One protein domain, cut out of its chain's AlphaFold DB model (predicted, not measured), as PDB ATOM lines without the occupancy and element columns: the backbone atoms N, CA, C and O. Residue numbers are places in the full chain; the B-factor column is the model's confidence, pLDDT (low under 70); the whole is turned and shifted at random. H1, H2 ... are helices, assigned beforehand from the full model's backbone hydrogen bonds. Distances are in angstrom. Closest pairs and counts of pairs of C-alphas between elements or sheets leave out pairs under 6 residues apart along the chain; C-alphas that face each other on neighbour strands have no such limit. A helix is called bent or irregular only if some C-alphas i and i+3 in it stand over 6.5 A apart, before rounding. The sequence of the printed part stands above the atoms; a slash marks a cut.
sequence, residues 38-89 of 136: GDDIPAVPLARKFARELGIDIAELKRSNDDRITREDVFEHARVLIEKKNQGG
ATOM      1  N   GLY A  38      18.046 -10.071  10.019       57.94
ATOM      2  CA  GLY A  38      16.595  -9.960  10.172       57.94
ATOM      3  C   GLY A  38      15.875 -11.276  10.494       57.94
ATOM      4  O   GLY A  38      14.720 -11.235  10.928       57.94
ATOM      5  N   ASP A  39      16.494 -12.443  10.292       60.50
ATOM      6  CA  ASP A  39      15.832 -13.745  10.492       60.50
ATOM      7  C   ASP A  39      15.737 -14.165  11.967       60.50
ATOM      8  O   ASP A  39      14.811 -14.888  12.326       60.50
ATOM      9  N   ASP A  40      16.604 -13.633  12.833       69.06
ATOM     10  CA  ASP A  40      16.620 -13.942  14.274       69.06
ATOM     11  C   ASP A  40      15.613 -13.097  15.088       69.06
ATOM     12  O   ASP A  40      15.343 -13.348  16.261       69.06
ATOM     13  N   ILE A  41      15.009 -12.079  14.465       78.12
ATOM     14  CA  ILE A  41      14.096 -11.154  15.146       78.12
ATOM     15  C   ILE A  41      12.666 -11.722  15.140       78.12
ATOM     16  O   ILE A  41      12.118 -12.009  14.071       78.12
ATOM     17  N   PRO A  42      11.985 -11.846  16.294       82.31
ATOM     18  CA  PRO A  42      10.598 -12.292  16.319       82.31
ATOM     19  C   PRO A  42       9.698 -11.264  15.617       82.31
ATOM     20  O   PRO A  42       9.484 -10.148  16.090       82.31
ATOM     21  N   ALA A  43       9.150 -11.639  14.462       84.62
ATOM     22  CA  ALA A  43       8.286 -10.783  13.655       84.62
ATOM     23  C   ALA A  43       7.155 -11.593  13.025       84.62
ATOM     24  O   ALA A  43       7.342 -12.739  12.606       84.62
ATOM     25  N   VAL A  44       5.973 -10.984  12.928       86.81
ATOM     26  CA  VAL A  44       4.830 -11.606  12.253       86.81
ATOM     27  C   VAL A  44       5.169 -11.786  10.760       86.81
ATOM     28  O   VAL A  44       5.663 -10.841  10.142       86.81
ATOM     29  N   PRO A  45       4.878 -12.941  10.124       86.12
ATOM     30  CA  PRO A  45       5.189 -13.168   8.704       86.12
ATOM     31  C   PRO A  45       4.635 -12.081   7.771       86.12
ATOM     32  O   PRO A  45       5.287 -11.674   6.811       86.12
ATOM     33  N   LEU A  46       3.448 -11.560   8.095       88.06
ATOM     34  CA  LEU A  46       2.831 -10.446   7.378       88.06
ATOM     35  C   LEU A  46       3.647  -9.148   7.501       88.06
ATOM     36  O   LEU A  46       3.806  -8.444   6.507       88.06
ATOM     37  N   ALA A  47       4.198  -8.856   8.684       88.25
ATOM     38  CA  ALA A  47       5.073  -7.705   8.899       88.25
ATOM     39  C   ALA A  47       6.377  -7.847   8.100       88.25
ATOM     40  O   ALA A  47       6.803  -6.885   7.468       88.25
ATOM     41  N   ARG A  48       6.949  -9.062   8.019       88.75
ATOM     42  CA  ARG A  48       8.133  -9.340   7.183       88.75
ATOM     43  C   ARG A  48       7.875  -9.064   5.704       88.75
ATOM     44  O   ARG A  48       8.698  -8.441   5.040       88.75
ATOM     45  N   LYS A  49       6.725  -9.509   5.185       90.31
ATOM     46  CA  LYS A  49       6.330  -9.250   3.795       90.31
ATOM     47  C   LYS A  49       6.168  -7.749   3.540       90.31
ATOM     48  O   LYS A  49       6.717  -7.237   2.572       90.31
ATOM     49  N   PHE A  50       5.474  -7.054   4.437       90.44
ATOM     50  CA  PHE A  50       5.208  -5.624   4.300       90.44
ATOM     51  C   PHE A  50       6.483  -4.768   4.399       90.44
ATOM     52  O   PHE A  50       6.663  -3.840   3.619       90.44
ATOM     53  N   ALA A  51       7.407  -5.119   5.296       89.56
ATOM     54  CA  ALA A  51       8.707  -4.460   5.411       89.56
ATOM     55  C   ALA A  51       9.533  -4.603   4.119       89.56
ATOM     56  O   ALA A  51      10.060  -3.614   3.615       89.56
ATOM     57  N   ARG A  52       9.546  -5.800   3.514       91.31
ATOM     58  CA  ARG A  52      10.199  -6.041   2.215       91.31
ATOM     59  C   ARG A  52       9.570  -5.237   1.078       91.31
ATOM     60  O   ARG A  52      10.298  -4.717   0.244       91.31
ATOM     61  N   GLU A  53       8.243  -5.112   1.050       91.69
ATOM     62  CA  GLU A  53       7.533  -4.305   0.043       91.69
ATOM     63  C   GLU A  53       7.879  -2.809   0.144       91.69
ATOM     64  O   GLU A  53       7.983  -2.134  -0.877       91.69
ATOM     65  N   LEU A  54       8.091  -2.299   1.360       88.81
ATOM     66  CA  LEU A  54       8.482  -0.906   1.607       88.81
ATOM     67  C   LEU A  54      10.002  -0.671   1.577       88.81
ATOM     68  O   LEU A  54      10.432   0.477   1.669       88.81
ATOM     69  N   GLY A  55      10.807  -1.730   1.459       87.31
ATOM     70  CA  GLY A  55      12.268  -1.651   1.528       87.31
ATOM     71  C   GLY A  55      12.801  -1.243   2.906       87.31
ATOM     72  O   GLY A  55      13.863  -0.636   2.990       87.31
ATOM     73  N   ILE A  56      12.054  -1.526   3.974       87.69
ATOM     74  CA  ILE A  56      12.430  -1.213   5.356       87.69
ATOM     75  C   ILE A  56      13.055  -2.459   5.985       87.69
ATOM     76  O   ILE A  56      12.459  -3.538   5.927       87.69
ATOM     77  N   ASP A  57      14.227  -2.316   6.605       87.31
ATOM     78  CA  ASP A  57      14.848  -3.407   7.354       87.31
ATOM     79  C   ASP A  57      14.148  -3.608   8.706       87.31
ATOM     80  O   ASP A  57      13.854  -2.668   9.445       87.31
ATOM     81  N   ILE A  58      13.889  -4.869   9.035       85.44
ATOM     82  CA  ILE A  58      13.215  -5.294  10.261       85.44
ATOM     83  C   ILE A  58      14.113  -5.063  11.479       85.44
ATOM     84  O   ILE A  58      13.603  -4.841  12.574       85.44
ATOM     85  N   ALA A  59      15.436  -5.063  11.290       84.44
ATOM     86  CA  ALA A  59      16.388  -4.771  12.358       84.44
ATOM     87  C   ALA A  59      16.374  -3.301  12.811       84.44
ATOM     88  O   ALA A  59      16.769  -3.011  13.940       84.44
ATOM     89  N   GLU A  60      15.895  -2.380  11.971       82.00
ATOM     90  CA  GLU A  60      15.816  -0.946  12.281       82.00
ATOM     91  C   GLU A  60      14.482  -0.543  12.932       82.00
ATOM     92  O   GLU A  60      14.325   0.581  13.414       82.00
ATOM     93  N   LEU A  61      13.510  -1.459  12.972       83.38
ATOM     94  CA  LEU A  61      12.183  -1.187  13.508       83.38
ATOM     95  C   LEU A  61      12.196  -1.129  15.034       83.38
ATOM     96  O   LEU A  61      12.676  -2.025  15.730       83.38
ATOM     97  N   LYS A  62      11.556  -0.092  15.574       80.50
ATOM     98  CA  LYS A  62      11.244  -0.028  16.999       80.50
ATOM     99  C   LYS A  62      10.011  -0.888  17.279       80.50
ATOM    100  O   LYS A  62       8.922  -0.574  16.813       80.50
ATOM    101  N   ARG A  63      10.189  -1.941  18.075       76.12
ATOM    102  CA  ARG A  63       9.097  -2.793  18.567       76.12
ATOM    103  C   ARG A  63       8.147  -1.999  19.476       76.12
ATOM    104  O   ARG A  63       8.613  -1.360  20.422       76.12
ATOM    105  N   SER A  64       6.843  -2.028  19.194       73.06
ATOM    106  CA  SER A  64       5.821  -1.456  20.093       73.06
ATOM    107  C   SER A  64       5.495  -2.417  21.240       73.06
ATOM    108  O   SER A  64       5.361  -2.004  22.390       73.06
ATOM    109  N   ASN A  65       5.479  -3.722  20.946       67.50
ATOM    110  CA  ASN A  65       5.302  -4.791  21.927       67.50
ATOM    111  C   ASN A  65       6.628  -5.532  22.173       67.50
ATOM    112  O   ASN A  65       7.442  -5.668  21.261       67.50
ATOM    113  N   ASP A  66       6.850  -6.041  23.387       70.19
ATOM    114  CA  ASP A  66       8.115  -6.701  23.763       70.19
ATOM    115  C   ASP A  66       8.339  -8.026  22.997       70.19
ATOM    116  O   ASP A  66       9.474  -8.378  22.678       70.19
ATOM    117  N   ASP A  67       7.250  -8.701  22.609       76.94
ATOM    118  CA  ASP A  67       7.278 -10.089  22.131       76.94
ATOM    119  C   ASP A  67       7.470 -10.278  20.618       76.94
ATOM    120  O   ASP A  67       7.890 -11.358  20.199       76.94
ATOM    121  N   ARG A  68       7.096  -9.308  19.768       86.62
ATOM    122  CA  ARG A  68       7.243  -9.401  18.297       86.62
ATOM    123  C   ARG A  68       6.921  -8.097  17.573       86.62
ATOM    124  O   ARG A  68       6.083  -7.327  18.032       86.62
ATOM    125  N   ILE A  69       7.485  -7.940  16.377       85.50
ATOM    126  CA  ILE A  69       7.162  -6.845  15.451       85.50
ATOM    127  C   ILE A  69       5.834  -7.126  14.735       85.50
ATOM    128  O   ILE A  69       5.666  -8.188  14.114       85.50
ATOM    129  N   THR A  70       4.904  -6.171  14.800       89.31
ATOM    130  CA  THR A  70       3.612  -6.229  14.094       89.31
ATOM    131  C   THR A  70       3.606  -5.362  12.832       89.31
ATOM    132  O   THR A  70       4.599  -4.729  12.472       89.31
ATOM    133  N   ARG A  71       2.493  -5.373  12.088       88.44
ATOM    134  CA  ARG A  71       2.349  -4.565  10.867       88.44
ATOM    135  C   ARG A  71       2.320  -3.070  11.192       88.44
ATOM    136  O   ARG A  71       2.813  -2.263  10.408       88.44
ATOM    137  N   GLU A  72       1.723  -2.725  12.324       87.94
ATOM    138  CA  GLU A  72       1.557  -1.361  12.815       87.94
ATOM    139  C   GLU A  72       2.924  -0.712  13.059       87.94
ATOM    140  O   GLU A  72       3.151   0.396  12.583       87.94
ATOM    141  N   ASP A  73       3.872  -1.450  13.648       87.50
ATOM    142  CA  ASP A  73       5.247  -0.989  13.886       87.50
ATOM    143  C   ASP A  73       5.958  -0.582  12.583       87.50
ATOM    144  O   ASP A  73       6.616   0.459  12.508       87.50
ATOM    145  N   VAL A  74       5.786  -1.372  11.514       90.12
ATOM    146  CA  VAL A  74       6.343  -1.063  10.184       90.12
ATOM    147  C   VAL A  74       5.707   0.206   9.612       90.12
ATOM    148  O   VAL A  74       6.391   1.036   9.012       90.12
ATOM    149  N   PHE A  75       4.395   0.367   9.791       89.25
ATOM    150  CA  PHE A  75       3.656   1.520   9.283       89.25
ATOM    151  C   PHE A  75       4.036   2.814  10.010       89.25
ATOM    152  O   PHE A  75       4.266   3.841   9.370       89.25
ATOM    153  N   GLU A  76       4.148   2.769  11.336       90.25
ATOM    154  CA  GLU A  76       4.592   3.907  12.140       90.25
ATOM    155  C   GLU A  76       6.027   4.301  11.798       90.25
ATOM    156  O   GLU A  76       6.306   5.484  11.592       90.25
ATOM    157  N   HIS A  77       6.921   3.323  11.637       89.69
ATOM    158  CA  HIS A  77       8.287   3.591  11.203       89.69
ATOM    159  C   HIS A  77       8.330   4.252   9.819       89.69
ATOM    160  O   HIS A  77       8.990   5.278   9.644       89.69
ATOM    161  N   ALA A  78       7.565   3.737   8.850       89.12
ATOM    162  CA  ALA A  78       7.461   4.333   7.519       89.12
ATOM    163  C   ALA A  78       6.955   5.783   7.580       89.12
ATOM    164  O   ALA A  78       7.498   6.668   6.915       89.12
ATOM    165  N   ARG A  79       5.950   6.051   8.418       89.50
ATOM    166  CA  ARG A  79       5.427   7.403   8.631       89.50
ATOM    167  C   ARG A  79       6.495   8.335   9.197       89.50
ATOM    168  O   ARG A  79       6.683   9.422   8.657       89.50
ATOM    169  N   VAL A  80       7.224   7.910  10.229       89.00
ATOM    170  CA  VAL A  80       8.308   8.701  10.828       89.00
ATOM    171  C   VAL A  80       9.424   8.959   9.817       89.00
ATOM    172  O   VAL A  80       9.933  10.074   9.760       89.00
ATOM    173  N   LEU A  81       9.785   7.985   8.977       87.50
ATOM    174  CA  LEU A  81      10.774   8.179   7.912       87.50
ATOM    175  C   LEU A  81      10.321   9.226   6.889       87.50
ATOM    176  O   LEU A  81      11.113  10.085   6.498       87.50
ATOM    177  N   ILE A  82       9.052   9.191   6.478       87.75
ATOM    178  CA  ILE A  82       8.480  10.175   5.549       87.75
ATOM    179  C   ILE A  82       8.432  11.562   6.198       87.75
ATOM    180  O   ILE A  82       8.850  12.544   5.584       87.75
ATOM    181  N   GLU A  83       7.983  11.660   7.450       87.06
ATOM    182  CA  GLU A  83       7.965  12.916   8.202       87.06
ATOM    183  C   GLU A  83       9.384  13.463   8.407       87.06
ATOM    184  O   GLU A  83       9.618  14.645   8.162       87.06
ATOM    185  N   LYS A  84      10.360  12.613   8.743       83.62
ATOM    186  CA  LYS A  84      11.776  12.980   8.875       83.62
ATOM    187  C   LYS A  84      12.382  13.408   7.545       83.62
ATOM    188  O   LYS A  84      13.157  14.356   7.526       83.62
ATOM    189  N   LYS A  85      12.029  12.768   6.428       79.75
ATOM    190  CA  LYS A  85      12.460  13.190   5.085       79.75
ATOM    191  C   LYS A  85      11.873  14.553   4.715       79.75
ATOM    192  O   LYS A  85      12.592  15.401   4.196       79.75
ATOM    193  N   ASN A  86      10.603  14.790   5.037       75.00
ATOM    194  CA  ASN A  86       9.944  16.072   4.791       75.00
ATOM    195  C   ASN A  86      10.488  17.188   5.701       75.00
ATOM    196  O   ASN A  86      10.694  18.310   5.245       75.00
ATOM    197  N   GLN A  87      10.796  16.884   6.963       70.56
ATOM    198  CA  GLN A  87      11.434  17.818   7.899       70.56
ATOM    199  C   GLN A  87      12.928  18.026   7.585       70.56
ATOM    200  O   GLN A  87      13.461  19.118   7.773       70.56
ATOM    201  N   GLY A  88      13.586  17.005   7.033       56.91
ATOM    202  CA  GLY A  88      14.952  17.015   6.504       56.91
ATOM    203  C   GLY A  88      15.083  17.672   5.127       56.91
ATOM    204  O   GLY A  88      16.175  17.704   4.570       56.91
ATOM    205  N   GLY A  89      14.005  18.263   4.596       55.06
ATOM    206  CA  GLY A  89      13.973  19.021   3.341       55.06
ATOM    207  C   GLY A  89      14.794  20.318   3.337       55.06
ATOM    208  O   GLY A  89      14.695  21.109   2.403       55.06
TER     209      GLY A  89
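AT A GLANCE: This is residues 38 to 89 of the 136 residues of the protein "Peripheral subunit-binding (PSBD) domain-containing protein" of Cytophagales bacterium (UniProt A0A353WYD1). A long helix, H2, has a shorter helix, H1, beside its first half, both running the same way; the far end of H2 sticks out of the body with residues 82 to 87, and residues 88 and 89 continue it. A long loop, residues 55 to 70, folds back from the end of H1 to the start of H2. The printed part has 52 residues, with two named helices in the order H1, H2, and no named strand; the class is all helix, with 27 residues in the helices. The whole is compact, with a radius of gyration of the C-alphas of 11.1 A, but elongated, spanning 34 by 22 by 15 A.

HOW THE PARTS SIT: H2, residues 71 to 87, is the longest helix. H1, residues 45 to 54, touches H2, and H2 touches H1 with residues 71 to 78 alone. The closest C-alphas are those of Ala 47 and Arg 71, 4.6 A apart. The two helices run the same way at a shallow tilt of 21 degrees, with their centres 14.4 A apart. In both helices every O i to N i+4 pair is within hydrogen-bond range.

IN THESE COORDINATES: H2 runs 24.3 A from C-alpha 71 at (2.349, -4.565, 10.867) to C-alpha 87 at (11.434, 17.818, 7.899). H1 runs 14.5 A from its first to its last C-alpha, beginning at C-alpha 45 at (5.189, -13.168, 8.704). Neither helix is bent.

THE WHOLE: The C-alphas farthest apart are those of Asp 67 and Gly 89, at 35.3 A. Without residues 82 to 89, which stand free, the body of 44 residues spans 23 by 18 by 15 A. The link from H1 to H2, 16 residues, is long. The printed part has no cut. Its mean pLDDT is 82.5, with values under 70 at residues 38 to 40, 65, and 88 to 89.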